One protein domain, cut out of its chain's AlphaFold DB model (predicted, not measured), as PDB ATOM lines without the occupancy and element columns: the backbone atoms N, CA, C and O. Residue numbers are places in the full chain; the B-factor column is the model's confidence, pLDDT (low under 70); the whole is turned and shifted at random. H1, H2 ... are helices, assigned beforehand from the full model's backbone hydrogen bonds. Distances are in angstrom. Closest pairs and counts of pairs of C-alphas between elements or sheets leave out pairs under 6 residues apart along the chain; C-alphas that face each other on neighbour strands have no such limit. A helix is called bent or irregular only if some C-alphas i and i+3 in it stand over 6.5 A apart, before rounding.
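This is residues 13 to 110 of the 444 residues of the protein "Sorting nexin 8a" of Oryzias melastigma (UniProt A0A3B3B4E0). A small rounded body of helices has the long H4 near its middle, with H2 and H3 running back and forth beside it. H1 and H6 lie side by side and cross this group, H1 packing on H4 and H6 on H2, while the short H5 packs crosswise on H4, away from H1. The printed part has 98 residues with six named helices, H1 to H6 in order along the chain, and no named strand; the class is all helix. It is compact, with a radius of gyration of the C-alphas of 12.4 A, and spans 34 by 29 by 28 A.

H1 runs from Tyr 13, C-alpha at (-13.163, 23.729, -41.189), to Ile 21, 12.6 A. H2 is residues 31 to 39, 12.5 A, and H3 residues 45 to 53, 12.4 A. H4, residues 64 to 78, is the longest at 21.3 A and begins with C-alpha 64 at (-18.683, 18.033, -30.134). H5 is residues 85 to 91, 10.4 A. H6, residues 103 to 109, also 10.4 A, ends with C-alpha 109 at (-15.534, 7.361, -42.683); it is neither bent nor irregular, but only just: C-alphas 105 and 108 are 6.1 A apart.

H4 is the hub, touching three helices. H3 and H4 form a helical hairpin at a shallow tilt of 23 degrees, opposite ways, their closest C-alphas those of Ile 51 and Leu 73, 6.5 A apart. H2 and H3, also a helical hairpin, only just touch, with 3 pairs of C-alphas within 8 A; the closest are those of Leu 38 and Leu 48, 6.6 A. H2 and H4 are near each other. H1 touches H4 at a steep tilt of 64 degrees, closest at the C-alphas of Tyr 14 and Tyr 68, 6.6 A. H5 touches residues 69 to 73 of H4 alone, about perpendicular at 83 degrees, closest at the C-alphas of Leu 73 and Pro 85, 7.3 A. H6 touches H1 at a shallow tilt of 30 degrees, the same way, with the C-alphas of Ala 20 and Ser 107 closest at 4.9 A. H6 also touches H2, at a steep tilt of 60 degrees, with the C-alphas of Val 33 and Leu 109 closest at 6.2 A. H4 and H6 are apart. Every O i to N i+4 pair is within hydrogen-bond range in H1, H2, H3 and H4; H5 and H6 each have 0 of 3, but 3 of 4 O i to N i+3 pairs.

The C-alphas of Thr 25 and Gly 80 are the two farthest apart, 36.1 A. The printed part has no cut. The link H5 to H6, 11 residues, is long. Residues 61 to 62 pair antiparallel with residues 29 to 30 and with residues 57 to 58. The mean pLDDT of the printed part is 79.8; residues 23 to 26, 58 to 59 and 87 to 94 are under 70.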
ATOM      1  N   TYR A  13     -13.637  25.060 -40.817       85.88
ATOM      2  CA  TYR A  13     -13.163  23.729 -41.189       85.88
ATOM      3  C   TYR A  13     -13.449  22.648 -40.131       85.88
ATOM      4  O   TYR A  13     -13.752  21.510 -40.469       85.88
ATOM      5  N   TYR A  14     -13.397  22.981 -38.839       87.25
ATOM      6  CA  TYR A  14     -13.672  22.011 -37.773       87.25
ATOM      7  C   TYR A  14     -15.150  21.621 -37.749       87.25
ATOM      8  O   TYR A  14     -15.473  20.455 -37.520       87.25
ATOM      9  N   ARG A  15     -16.038  22.591 -38.005       85.88
ATOM     10  CA  ARG A  15     -17.484  22.362 -38.129       85.88
ATOM     11  C   ARG A  15     -17.783  21.477 -39.335       85.88
ATOM     12  O   ARG A  15     -18.484  20.487 -39.189       85.88
ATOM     13  N   GLU A  16     -17.164  21.762 -40.476       86.12
ATOM     14  CA  GLU A  16     -17.320  20.963 -41.698       86.12
ATOM     15  C   GLU A  16     -16.864  19.508 -41.505       86.12
ATOM     16  O   GLU A  16     -17.572  18.577 -41.888       86.12
ATOM     17  N   VAL A  17     -15.710  19.293 -40.862       86.56
ATOM     18  CA  VAL A  17     -15.212  17.946 -40.548       86.56
ATOM     19  C   VAL A  17     -16.137  17.234 -39.558       86.56
ATOM     20  O   VAL A  17     -16.421  16.049 -39.736       86.56
ATOM     21  N   TYR A  18     -16.640  17.938 -38.540       87.00
ATOM     22  CA  TYR A  18     -17.613  17.383 -37.600       87.00
ATOM     23  C   TYR A  18     -18.894  16.952 -38.314       87.00
ATOM     24  O   TYR A  18     -19.312  15.806 -38.174       87.00
ATOM     25  N   ASP A  19     -19.478  17.817 -39.136       84.19
ATOM     26  CA  ASP A  19     -20.724  17.539 -39.854       84.19
ATOM     27  C   ASP A  19     -20.568  16.400 -40.876       84.19
ATOM     28  O   ASP A  19     -21.507  15.622 -41.102       84.19
ATOM     29  N   ALA A  20     -19.370  16.238 -41.447       82.94
ATOM     30  CA  ALA A  20     -19.052  15.141 -42.352       82.94
ATOM     31  C   ALA A  20     -19.099  13.766 -41.661       82.94
ATOM     32  O   ALA A  20     -19.620  12.811 -42.246       82.94
ATOM     33  N   ILE A  21     -18.616  13.657 -40.417       84.31
ATOM     34  CA  ILE A  21     -18.424  12.361 -39.734       84.31
ATOM     35  C   ILE A  21     -19.383  12.103 -38.562       84.31
ATOM     36  O   ILE A  21     -19.505  10.966 -38.105       84.31
ATOM     37  N   CYS A  22     -20.070  13.132 -38.065       82.19
ATOM     38  CA  CYS A  22     -20.988  13.046 -36.933       82.19
ATOM     39  C   CYS A  22     -22.176  12.123 -37.244       82.19
ATOM     40  O   CYS A  22     -22.666  12.057 -38.378       82.19
ATOM     41  N   CYS A  23     -22.658  11.397 -36.240       69.81
ATOM     42  CA  CYS A  23     -23.844  10.565 -36.372       69.81
ATOM     43  C   CYS A  23     -25.105  11.445 -36.433       69.81
ATOM     44  O   CYS A  23     -25.341  12.258 -35.540       69.81
ATOM     45  N   ARG A  24     -25.945  11.262 -37.463       66.62
ATOM     46  CA  ARG A  24     -27.160  12.077 -37.661       66.62
ATOM     47  C   ARG A  24     -28.208  11.894 -36.556       66.62
ATOM     48  O   ARG A  24     -29.008  12.794 -36.346       66.62
ATOM     49  N   THR A  25     -28.210  10.748 -35.873       55.72
ATOM     50  CA  THR A  25     -29.208  10.411 -34.845       55.72
ATOM     51  C   THR A  25     -28.790  10.849 -33.444       55.72
ATOM     52  O   THR A  25     -29.630  11.327 -32.691       55.72
ATOM     53  N   SER A  26     -27.509  10.717 -33.083       65.25
ATOM     54  CA  SER A  26     -27.015  11.074 -31.742       65.25
ATOM     55  C   SER A  26     -26.370  12.457 -31.661       65.25
ATOM     56  O   SER A  26     -26.122  12.946 -30.558       65.25
ATOM     57  N   GLY A  27     -26.062  13.084 -32.802       72.50
ATOM     58  CA  GLY A  27     -25.381  14.375 -32.845       72.50
ATOM     59  C   GLY A  27     -23.991  14.346 -32.200       72.50
ATOM     60  O   GLY A  27     -23.549  15.384 -31.714       72.50
ATOM     61  N   ARG A  28     -23.330  13.176 -32.157       80.81
ATOM     62  CA  ARG A  28     -21.988  12.924 -31.589       80.81
ATOM     63  C   ARG A  28     -21.124  12.091 -32.548       80.81
ATOM     64  O   ARG A  28     -21.641  11.466 -33.476       80.81
ATOM     65  N   VAL A  29     -19.810  12.044 -32.313       83.38
ATOM     66  CA  VAL A  29     -18.855  11.247 -33.115       83.38
ATOM     67  C   VAL A  29     -18.533   9.940 -32.387       83.38
ATOM     68  O   VAL A  29     -18.198   9.968 -31.209       83.38
ATOM     69  N   GLN A  30     -18.630   8.790 -33.057       82.81
ATOM     70  CA  GLN A  30     -18.234   7.496 -32.475       82.81
ATOM     71  C   GLN A  30     -16.714   7.393 -32.317       82.81
ATOM     72  O   GLN A  30     -15.963   7.866 -33.175       82.81
ATOM     73  N   VAL A  31     -16.262   6.729 -31.251       83.56
ATOM     74  CA  VAL A  31     -14.833   6.518 -30.975       83.56
ATOM     75  C   VAL A  31     -14.154   5.755 -32.118       83.56
ATOM     76  O   VAL A  31     -13.040   6.099 -32.503       83.56
ATOM     77  N   GLU A  32     -14.814   4.780 -32.738       81.94
ATOM     78  CA  GLU A  32     -14.258   3.987 -33.844       81.94
ATOM     79  C   GLU A  32     -14.066   4.826 -35.113       81.94
ATOM     80  O   GLU A  32     -13.052   4.708 -35.803       81.94
ATOM     81  N   VAL A  33     -15.025   5.709 -35.414       85.06
ATOM     82  CA  VAL A  33     -14.930   6.664 -36.532       85.06
ATOM     83  C   VAL A  33     -13.786   7.644 -36.285       85.06
ATOM     84  O   VAL A  33     -13.008   7.934 -37.194       85.06
ATOM     85  N   PHE A  34     -13.633   8.098 -35.040       87.19
ATOM     86  CA  PHE A  34     -12.521   8.947 -34.633       87.19
ATOM     87  C   PHE A  34     -11.159   8.243 -34.777       87.19
ATOM     88  O   PHE A  34     -10.230   8.830 -35.325       87.19
ATOM     89  N   HIS A  35     -11.039   6.966 -34.399       84.81
ATOM     90  CA  HIS A  35      -9.806   6.195 -34.609       84.81
ATOM     91  C   HIS A  35      -9.468   6.019 -36.097       84.81
ATOM     92  O   HIS A  35      -8.306   6.151 -36.484       84.81
ATOM     93  N   LYS A  36     -10.468   5.785 -36.958       84.31
ATOM     94  CA  LYS A  36     -10.261   5.740 -38.417       84.31
ATOM     95  C   LYS A  36      -9.810   7.092 -38.978       84.31
ATOM     96  O   LYS A  36      -8.984   7.128 -39.887       84.31
ATOM     97  N   LEU A  37     -10.322   8.199 -38.434       86.88
ATOM     98  CA  LEU A  37      -9.866   9.545 -38.788       86.88
ATOM     99  C   LEU A  37      -8.406   9.760 -38.367       86.88
ATOM    100  O   LEU A  37      -7.606  10.227 -39.172       86.88
ATOM    101  N   LEU A  38      -8.042   9.365 -37.142       85.12
ATOM    102  CA  LEU A  38      -6.673   9.446 -36.626       85.12
ATOM    103  C   LEU A  38      -5.677   8.696 -37.519       85.12
ATOM    104  O   LEU A  38      -4.615   9.227 -37.833       85.12
ATOM    105  N   GLN A  39      -6.046   7.517 -38.017       83.44
ATOM    106  CA  GLN A  39      -5.209   6.738 -38.935       83.44
ATOM    107  C   GLN A  39      -4.923   7.450 -40.270       83.44
ATOM    108  O   GLN A  39      -3.932   7.127 -40.919       83.44
ATOM    109  N   ARG A  40      -5.732   8.442 -40.674       82.56
ATOM    110  CA  ARG A  40      -5.493   9.248 -41.887       82.56
ATOM    111  C   ARG A  40      -4.560  10.444 -41.675       82.56
ATOM    112  O   ARG A  40      -4.186  11.090 -42.646       82.56
ATOM    113  N   THR A  41      -4.179  10.755 -40.437       81.44
ATOM    114  CA  THR A  41      -3.401  11.970 -40.113       81.44
ATOM    115  C   THR A  41      -1.899  11.860 -40.402       81.44
ATOM    116  O   THR A  41      -1.197  12.861 -40.252       81.44
ATOM    117  N   ASN A  42      -1.407  10.679 -40.811       78.44
ATOM    118  CA  ASN A  42       0.016  10.361 -41.021       78.44
ATOM    119  C   ASN A  42       0.928  10.684 -39.815       78.44
ATOM    120  O   ASN A  42       2.123  10.920 -39.979       78.44
ATOM    121  N   LEU A  43       0.379  10.693 -38.597       85.88
ATOM    122  CA  LEU A  43       1.139  10.926 -37.367       85.88
ATOM    123  C   LEU A  43       1.794   9.633 -36.832       85.88
ATOM    124  O   LEU A  43       1.258   8.542 -37.047       85.88
ATOM    125  N   PRO A  44       2.917   9.733 -36.086       85.38
ATOM    126  CA  PRO A  44       3.521   8.599 -35.383       85.38
ATOM    127  C   PRO A  44       2.546   7.951 -34.390       85.38
ATOM    128  O   PRO A  44       1.724   8.640 -33.779       85.38
ATOM    129  N   LYS A  45       2.664   6.634 -34.177       82.25
ATOM    130  CA  LYS A  45       1.762   5.867 -33.293       82.25
ATOM    131  C   LYS A  45       1.742   6.414 -31.865       82.25
ATOM    132  O   LYS A  45       0.694   6.425 -31.226       82.25
ATOM    133  N   GLU A  46       2.874   6.920 -31.393       81.44
ATOM    134  CA  GLU A  46       3.031   7.529 -30.076       81.44
ATOM    135  C   GLU A  46       2.169   8.792 -29.940       81.44
ATOM    136  O   GLU A  46       1.486   8.970 -28.935       81.44
ATOM    137  N   ALA A  47       2.136   9.640 -30.975       81.81
ATOM    138  CA  ALA A  47       1.304  10.841 -30.996       81.81
ATOM    139  C   ALA A  47      -0.191  10.497 -31.113       81.81
ATOM    140  O   ALA A  47      -1.015  11.138 -30.465       81.81
ATOM    141  N   LEU A  48      -0.547   9.467 -31.890       84.44
ATOM    142  CA  LEU A  48      -1.934   9.004 -32.016       84.44
ATOM    143  C   LEU A  48      -2.498   8.501 -30.680       84.44
ATOM    144  O   LEU A  48      -3.607   8.884 -30.308       84.44
ATOM    145  N   ASN A  49      -1.722   7.698 -29.946       82.25
ATOM    146  CA  ASN A  49      -2.121   7.178 -28.637       82.25
ATOM    147  C   ASN A  49      -2.269   8.308 -27.612       82.25
ATOM    148  O   ASN A  49      -3.276   8.370 -26.912       82.25
ATOM    149  N   GLN A  50      -1.328   9.258 -27.594       82.31
ATOM    150  CA  GLN A  50      -1.430  10.432 -26.729       82.31
ATOM    151  C   GLN A  50      -2.681  11.259 -27.044       82.31
ATOM    152  O   GLN A  50      -3.373  11.688 -26.128       82.31
ATOM    153  N   ILE A  51      -3.017  11.480 -28.318       84.50
ATOM    154  CA  ILE A  51      -4.234  12.223 -28.677       84.50
ATOM    155  C   ILE A  51      -5.486  11.466 -28.210       84.50
ATOM    156  O   ILE A  51      -6.385  12.091 -27.656       84.50
ATOM    157  N   ALA A  52      -5.545  10.143 -28.386       82.19
ATOM    158  CA  ALA A  52      -6.685   9.335 -27.953       82.19
ATOM    159  C   ALA A  52      -6.875   9.341 -26.421       82.19
ATOM    160  O   ALA A  52      -8.009   9.429 -25.956       82.19
ATOM    161  N   GLU A  53      -5.788   9.322 -25.643       81.75
ATOM    162  CA  GLU A  53      -5.828   9.377 -24.171       81.75
ATOM    163  C   GLU A  53      -6.356  10.712 -23.626       81.75
ATOM    164  O   GLU A  53      -7.008  10.747 -22.584       81.75
ATOM    165  N   HIS A  54      -6.099  11.821 -24.324       77.25
ATOM    166  CA  HIS A  54      -6.506  13.158 -23.882       77.25
ATOM    167  C   HIS A  54      -7.927  13.553 -24.316       77.25
ATOM    168  O   HIS A  54      -8.391  14.647 -23.980       77.25
ATOM    169  N   VAL A  55      -8.617  12.702 -25.080       80.31
ATOM    170  CA  VAL A  55      -9.958  12.982 -25.595       80.31
ATOM    171  C   VAL A  55     -10.986  12.197 -24.792       80.31
ATOM    172  O   VAL A  55     -11.151  10.990 -24.944       80.31
ATOM    173  N   GLU A  56     -11.718  12.911 -23.939       74.88
ATOM    174  CA  GLU A  56     -12.787  12.332 -23.127       74.88
ATOM    175  C   GLU A  56     -13.905  11.766 -24.014       74.88
ATOM    176  O   GLU A  56     -14.521  12.486 -24.813       74.88
ATOM    177  N   SER A  57     -14.183  10.471 -23.836       78.25
ATOM    178  CA  SER A  57     -15.313   9.778 -24.449       78.25
ATOM    179  C   SER A  57     -16.270   9.265 -23.372       78.25
ATOM    180  O   SER A  57     -15.861   8.767 -22.326       78.25
ATOM    181  N   THR A  58     -17.569   9.397 -23.625       67.62
ATOM    182  CA  THR A  58     -18.636   8.908 -22.741       67.62
ATOM    183  C   THR A  58     -19.462   7.890 -23.510       67.62
ATOM    184  O   THR A  58     -19.984   8.222 -24.576       67.62
ATOM    185  N   HIS A  59     -19.581   6.665 -22.990       69.06
ATOM    186  CA  HIS A  59     -20.335   5.569 -23.618       69.06
ATOM    187  C   HIS A  59     -19.939   5.275 -25.082       69.06
ATOM    188  O   HIS A  59     -20.801   4.967 -25.899       69.06
ATOM    189  N   GLY A  60     -18.654   5.403 -25.438       77.50
ATOM    190  CA  GLY A  60     -18.176   5.142 -26.807       77.50
ATOM    191  C   GLY A  60     -18.409   6.285 -27.808       77.50
ATOM    192  O   GLY A  60     -18.187   6.115 -29.006       77.50
ATOM    193  N   PHE A  61     -18.812   7.470 -27.336       80.69
ATOM    194  CA  PHE A  61     -18.998   8.662 -28.169       80.69
ATOM    195  C   PHE A  61     -18.179   9.850 -27.658       80.69
ATOM    196  O   PHE A  61     -18.069  10.086 -26.453       80.69
ATOM    197  N   LEU A  62     -17.666  10.645 -28.594       83.31
ATOM    198  CA  LEU A  62     -17.044  11.941 -28.361       83.31
ATOM    199  C   LEU A  62     -18.110  13.034 -28.450       83.31
ATOM    200  O   LEU A  62     -18.893  13.094 -29.405       83.31
ATOM    201  N   SER A  63     -18.108  13.933 -27.467       83.19
ATOM    202  CA  SER A  63     -18.868  15.179 -27.555       83.19
ATOM    203  C   SER A  63     -18.300  16.079 -28.661       83.19
ATOM    204  O   SER A  63     -17.133  15.959 -29.040       83.19
ATOM    205  N   LYS A  64     -19.108  17.023 -29.152       84.00
ATOM    206  CA  LYS A  64     -18.683  18.033 -30.134       84.00
ATOM    207  C   LYS A  64     -17.440  18.804 -29.676       84.00
ATOM    208  O   LYS A  64     -16.487  18.962 -30.433       84.00
ATOM    209  N   LEU A  65     -17.418  19.196 -28.402       82.94
ATOM    210  CA  LEU A  65     -16.301  19.914 -27.797       82.94
ATOM    211  C   LEU A  65     -15.049  19.032 -27.665       82.94
ATOM    212  O   LEU A  65     -13.948  19.471 -27.995       82.94
ATOM    213  N   SER A  66     -15.216  17.777 -27.232       84.00
ATOM    214  CA  SER A  66     -14.123  16.794 -27.154       84.00
ATOM    215  C   SER A  66     -13.508  16.545 -28.532       84.00
ATOM    216  O   SER A  66     -12.290  16.446 -28.665       84.00
ATOM    217  N   PHE A  67     -14.338  16.505 -29.576       88.00
ATOM    218  CA  PHE A  67     -13.880  16.333 -30.948       88.00
ATOM    219  C   PHE A  67     -13.099  17.550 -31.468       88.00
ATOM    220  O   PHE A  67     -12.049  17.387 -32.085       88.00
ATOM    221  N   TYR A  68     -13.536  18.777 -31.174       87.44
ATOM    222  CA  TYR A  68     -12.770  19.977 -31.533       87.44
ATOM    223  C   TYR A  68     -11.422  20.055 -30.814       87.44
ATOM    224  O   TYR A  68     -10.421  20.406 -31.438       87.44
ATOM    225  N   LYS A  69     -11.368  19.656 -29.536       85.88
ATOM    226  CA  LYS A  69     -10.099  19.494 -28.809       85.88
ATOM    227  C   LYS A  69      -9.181  18.508 -29.533       85.88
ATOM    228  O   LYS A  69      -8.007  18.807 -29.738       85.88
ATOM    229  N   ALA A  70      -9.724  17.379 -29.983       87.69
ATOM    230  CA  ALA A  70      -8.969  16.379 -30.726       87.69
ATOM    231  C   ALA A  70      -8.387  16.931 -32.039       87.69
ATOM    232  O   ALA A  70      -7.200  16.752 -32.303       87.69
ATOM    233  N   LEU A  71      -9.186  17.653 -32.834       88.50
ATOM    234  CA  LEU A  71      -8.730  18.278 -34.083       88.50
ATOM    235  C   LEU A  71      -7.590  19.283 -33.860       88.50
ATOM    236  O   LEU A  71      -6.636  19.311 -34.639       88.50
ATOM    237  N   ALA A  72      -7.651  20.055 -32.775       86.56
ATOM    238  CA  ALA A  72      -6.595  20.997 -32.424       86.56
ATOM    239  C   ALA A  72      -5.302  20.291 -31.994       86.56
ATOM    240  O   ALA A  72      -4.213  20.698 -32.399       86.56
ATOM    241  N   LEU A  73      -5.404  19.194 -31.237       86.25
ATOM    242  CA  LEU A  73      -4.244  18.376 -30.866       86.25
ATOM    243  C   LEU A  73      -3.606  17.690 -32.081       86.25
ATOM    244  O   LEU A  73      -2.380  17.647 -32.169       86.25
ATOM    245  N   ILE A  74      -4.411  17.222 -33.039       88.12
ATOM    246  CA  ILE A  74      -3.926  16.677 -34.318       88.12
ATOM    247  C   ILE A  74      -3.131  17.743 -35.075       88.12
ATOM    248  O   ILE A  74      -2.015  17.480 -35.517       88.12
ATOM    249  N   ALA A  75      -3.670  18.958 -35.187       86.69
ATOM    250  CA  ALA A  75      -2.996  20.046 -35.883       86.69
ATOM    251  C   ALA A  75      -1.667  20.439 -35.207       86.69
ATOM    252  O   ALA A  75      -0.676  20.682 -35.892       86.69
ATOM    253  N   LEU A  76      -1.614  20.450 -33.869       84.81
ATOM    254  CA  LEU A  76      -0.375  20.690 -33.118       84.81
ATOM    255  C   LEU A  76       0.660  19.581 -33.343       84.81
ATOM    256  O   LEU A  76       1.836  19.882 -33.555       84.81
ATOM    257  N   ALA A  77       0.228  18.319 -33.349       85.19
ATOM    258  CA  ALA A  77       1.101  17.184 -33.628       85.19
ATOM    259  C   ALA A  77       1.667  17.230 -35.056       85.19
ATOM    260  O   ALA A  77       2.853  16.980 -35.256       85.19
ATOM    261  N   GLN A  78       0.859  17.637 -36.041       86.56
ATOM    262  CA  GLN A  78       1.302  17.816 -37.431       86.56
ATOM    263  C   GLN A  78       2.315  18.961 -37.593       86.56
ATOM    264  O   GLN A  78       3.146  18.924 -38.493       86.56
ATOM    265  N   GLN A  79       2.294  19.951 -36.695       85.19
ATOM    266  CA  GLN A  79       3.302  21.017 -36.618       85.19
ATOM    267  C   GLN A  79       4.583  20.593 -35.871       85.19
ATOM    268  O   GLN A  79       5.453  21.429 -35.631       85.19
ATOM    269  N   GLY A  80       4.701  19.326 -35.457       78.56
ATOM    270  CA  GLY A  80       5.853  18.808 -34.713       78.56
ATOM    271  C   GLY A  80       5.848  19.138 -33.214       78.56
ATOM    272  O   GLY A  80       6.855  18.929 -32.538       78.56
ATOM    273  N   LYS A  81       4.735  19.650 -32.667       81.62
ATOM    274  CA  LYS A  81       4.584  19.922 -31.228       81.62
ATOM    275  C   LYS A  81       4.003  18.700 -30.513       81.62
ATOM    276  O   LYS A  81       3.173  17.983 -31.059       81.62
ATOM    277  N   GLN A  82       4.398  18.484 -29.260       77.44
ATOM    278  CA  GLN A  82       3.838  17.404 -28.436       77.44
ATOM    279  C   GLN A  82       2.340  17.656 -28.167       77.44
ATOM    280  O   GLN A  82       2.006  18.734 -27.667       77.44
ATOM    281  N   PRO A  83       1.431  16.704 -28.457       76.62
ATOM    282  CA  PRO A  83      -0.010  16.885 -28.292       76.62
ATOM    283  C   PRO A  83      -0.387  16.884 -26.805       76.62
ATOM    284  O   PRO A  83      -0.707  15.855 -26.218       76.62
ATOM    285  N   ARG A  84      -0.329  18.060 -26.170       78.12
ATOM    286  CA  ARG A  84      -0.706  18.263 -24.764       78.12
ATOM    287  C   ARG A  84      -1.835  19.290 -24.651       78.12
ATOM    288  O   ARG A  84      -1.675  20.394 -25.174       78.12
ATOM    289  N   PRO A  85      -2.914  19.016 -23.891       72.06
ATOM    290  CA  PRO A  85      -4.032  19.952 -23.725       72.06
ATOM    291  C   PRO A  85      -3.630  21.326 -23.184       72.06
ATOM    292  O   PRO A  85      -4.221  22.326 -23.570       72.06
ATOM    293  N   LYS A  86      -2.578  21.395 -22.355       72.38
ATOM    294  CA  LYS A  86      -2.045  22.658 -21.812       72.38
ATOM    295  C   LYS A  86      -1.541  23.627 -22.891       72.38
ATOM    296  O   LYS A  86      -1.483  24.821 -22.653       72.38
ATOM    297  N   LEU A  87      -1.178  23.138 -24.081       67.69
ATOM    298  CA  LEU A  87      -0.764  24.003 -25.193       67.69
ATOM    299  C   LEU A  87      -1.954  24.664 -25.898       67.69
ATOM    300  O   LEU A  87      -1.764  25.675 -26.567       67.69
ATOM    301  N   LEU A  88      -3.169  24.131 -25.728       68.44
ATOM    302  CA  LEU A  88      -4.388  24.716 -26.289       68.44
ATOM    303  C   LEU A  88      -4.785  26.010 -25.567       68.44
ATOM    304  O   LEU A  88      -5.394  26.876 -26.187       68.44
ATOM    305  N   GLU A  89      -4.384  26.177 -24.301       67.06
ATOM    306  CA  GLU A  89      -4.585  27.415 -23.527       67.06
ATOM    307  C   GLU A  89      -3.872  28.618 -24.169       67.06
ATOM    308  O   GLU A  89      -4.348  29.744 -24.079       67.06
ATOM    309  N   ASN A  90      -2.786  28.375 -24.910       65.81
ATOM    310  CA  ASN A  90      -2.043  29.414 -25.628       65.81
ATOM    311  C   ASN A  90      -2.605  29.702 -27.035       65.81
ATOM    312  O   ASN A  90      -2.161  30.643 -27.688       65.81
ATOM    313  N   CYS A  91      -3.563  28.901 -27.518       61.84
ATOM    314  CA  CYS A  91      -4.125  28.979 -28.874       61.84
ATOM    315  C   CYS A  91      -5.598  29.425 -28.892       61.84
ATOM    316  O   CYS A  91      -6.294  29.216 -29.881       61.84
ATOM    317  N   ILE A  92      -6.090  30.034 -27.806       60.41
ATOM    318  CA  ILE A  92      -7.510  30.400 -27.637       60.41
ATOM    319  C   ILE A  92      -7.982  31.424 -28.692       60.41
ATOM    320  O   ILE A  92      -9.162  31.426 -29.044       60.41
ATOM    321  N   GLN A  93      -7.078  32.269 -29.206       61.12
ATOM    322  CA  GLN A  93      -7.400  33.302 -30.203       61.12
ATOM    323  C   GLN A  93      -7.457  32.764 -31.644       61.12
ATOM    324  O   GLN A  93      -8.339  33.168 -32.392       61.12
ATOM    325  N   GLU A  94      -6.581  31.823 -32.018       69.50
ATOM    326  CA  GLU A  94      -6.579  31.171 -33.337       69.50
ATOM    327  C   GLU A  94      -6.197  29.689 -33.212       69.50
ATOM    328  O   GLU A  94      -5.047  29.334 -32.938       69.50
ATOM    329  N   LEU A  95      -7.173  28.798 -33.422       79.25
ATOM    330  CA  LEU A  95      -6.945  27.354 -33.372       79.25
ATOM    331  C   LEU A  95      -6.262  26.850 -34.660       79.25
ATOM    332  O   LEU A  95      -6.691  27.193 -35.764       79.25
ATOM    333  N   PRO A  96      -5.235  25.987 -34.550       82.06
ATOM    334  CA  PRO A  96      -4.462  25.517 -35.699       82.06
ATOM    335  C   PRO A  96      -5.286  24.617 -36.633       82.06
ATOM    336  O   PRO A  96      -6.071  23.790 -36.179       82.06
ATOM    337  N   LYS A  97      -5.103  24.719 -37.955       84.50
ATOM    338  CA  LYS A  97      -5.833  23.882 -38.925       84.50
ATOM    339  C   LYS A  97      -5.136  22.524 -39.138       84.50
ATOM    340  O   LYS A  97      -3.976  22.529 -39.551       84.50
ATOM    341  N   PRO A  98      -5.813  21.379 -38.921       86.94
ATOM    342  CA  PRO A  98      -5.244  20.070 -39.222       86.94
ATOM    343  C   PRO A  98      -5.287  19.773 -40.728       86.94
ATOM    344  O   PRO A  98      -6.179  20.219 -41.451       86.94
ATOM    345  N   GLN A  99      -4.327  18.985 -41.200       84.62
ATOM    346  CA  GLN A  99      -4.233  18.482 -42.567       84.62
ATOM    347  C   GLN A  99      -5.006  17.158 -42.670       84.62
ATOM    348  O   GLN A  99      -4.448  16.093 -42.409       84.62
ATOM    349  N   LEU A 100      -6.304  17.231 -42.997       81.50
ATOM    350  CA  LEU A 100      -7.205  16.067 -43.115       81.50
ATOM    351  C   LEU A 100      -7.816  15.880 -44.521       81.50
ATOM    352  O   LEU A 100      -8.582  14.943 -44.724       81.50
ATOM    353  N   GLY A 101      -7.481  16.739 -45.492       81.06
ATOM    354  CA  GLY A 101      -8.066  16.719 -46.844       81.06
ATOM    355  C   GLY A 101      -9.408  17.460 -46.951       81.06
ATOM    356  O   GLY A 101      -9.744  18.270 -46.080       81.06
ATOM    357  N   ASP A 102     -10.159  17.224 -48.034       80.25
ATOM    358  CA  ASP A 102     -11.508  17.782 -48.223       80.25
ATOM    359  C   ASP A 102     -12.492  17.079 -47.259       80.25
ATOM    360  O   ASP A 102     -12.565  15.844 -47.252       80.25
ATOM    361  N   PRO A 103     -13.273  17.818 -46.443       79.69
ATOM    362  CA  PRO A 103     -14.274  17.234 -45.550       79.69
ATOM    363  C   PRO A 103     -15.278  16.311 -46.257       79.69
ATOM    364  O   PRO A 103     -15.791  15.374 -45.642       79.69
ATOM    365  N   ARG A 104     -15.533  16.515 -47.557       73.38
ATOM    366  CA  ARG A 104     -16.416  15.647 -48.352       73.38
ATOM    367  C   ARG A 104     -15.887  14.216 -48.463       73.38
ATOM    368  O   ARG A 104     -16.680  13.280 -48.371       73.38
ATOM    369  N   ASP A 105     -14.570  14.028 -48.522       79.00
ATOM    370  CA  ASP A 105     -13.925  12.708 -48.604       79.00
ATOM    371  C   ASP A 105     -13.898  11.975 -47.250       79.00
ATOM    372  O   ASP A 105     -13.687  10.756 -47.168       79.00
ATOM    373  N   LEU A 106     -14.137  12.710 -46.158       77.69
ATOM    374  CA  LEU A 106     -14.269  12.166 -44.806       77.69
ATOM    375  C   LEU A 106     -15.667  11.597 -44.549       77.69
ATOM    376  O   LEU A 106     -15.827  10.775 -43.649       77.69
ATOM    377  N   SER A 107     -16.664  11.946 -45.369       70.56
ATOM    378  CA  SER A 107     -18.011  11.366 -45.276       70.56
ATOM    379  C   SER A 107     -18.018   9.841 -45.460       70.56
ATOM    380  O   SER A 107     -18.868   9.165 -44.889       70.56
ATOM    381  N   ALA A 108     -17.025   9.280 -46.162       75.69
ATOM    382  CA  ALA A 108     -16.829   7.835 -46.300       75.69
ATOM    383  C   ALA A 108     -16.399   7.138 -44.993       75.69
ATOM    384  O   ALA A 108     -16.547   5.925 -44.862       75.69
ATOM    385  N   LEU A 109     -15.860   7.882 -44.017       72.44
ATOM    386  CA  LEU A 109     -15.534   7.361 -42.683       72.44
ATOM    387  C   LEU A 109     -16.761   7.266 -41.780       72.44
ATOM    388  O   LEU A 109     -16.711   6.573 -40.760       72.44
ATOM    389  N   ARG A 110     -17.855   7.952 -42.141       71.94
ATOM    390  CA  ARG A 110     -19.127   7.835 -41.440       71.94
ATOM    391  C   ARG A 110     -19.565   6.379 -41.551       71.94
ATOM    392  O   ARG A 110     -19.914   5.906 -42.630       71.94
TER     393      ARG A 110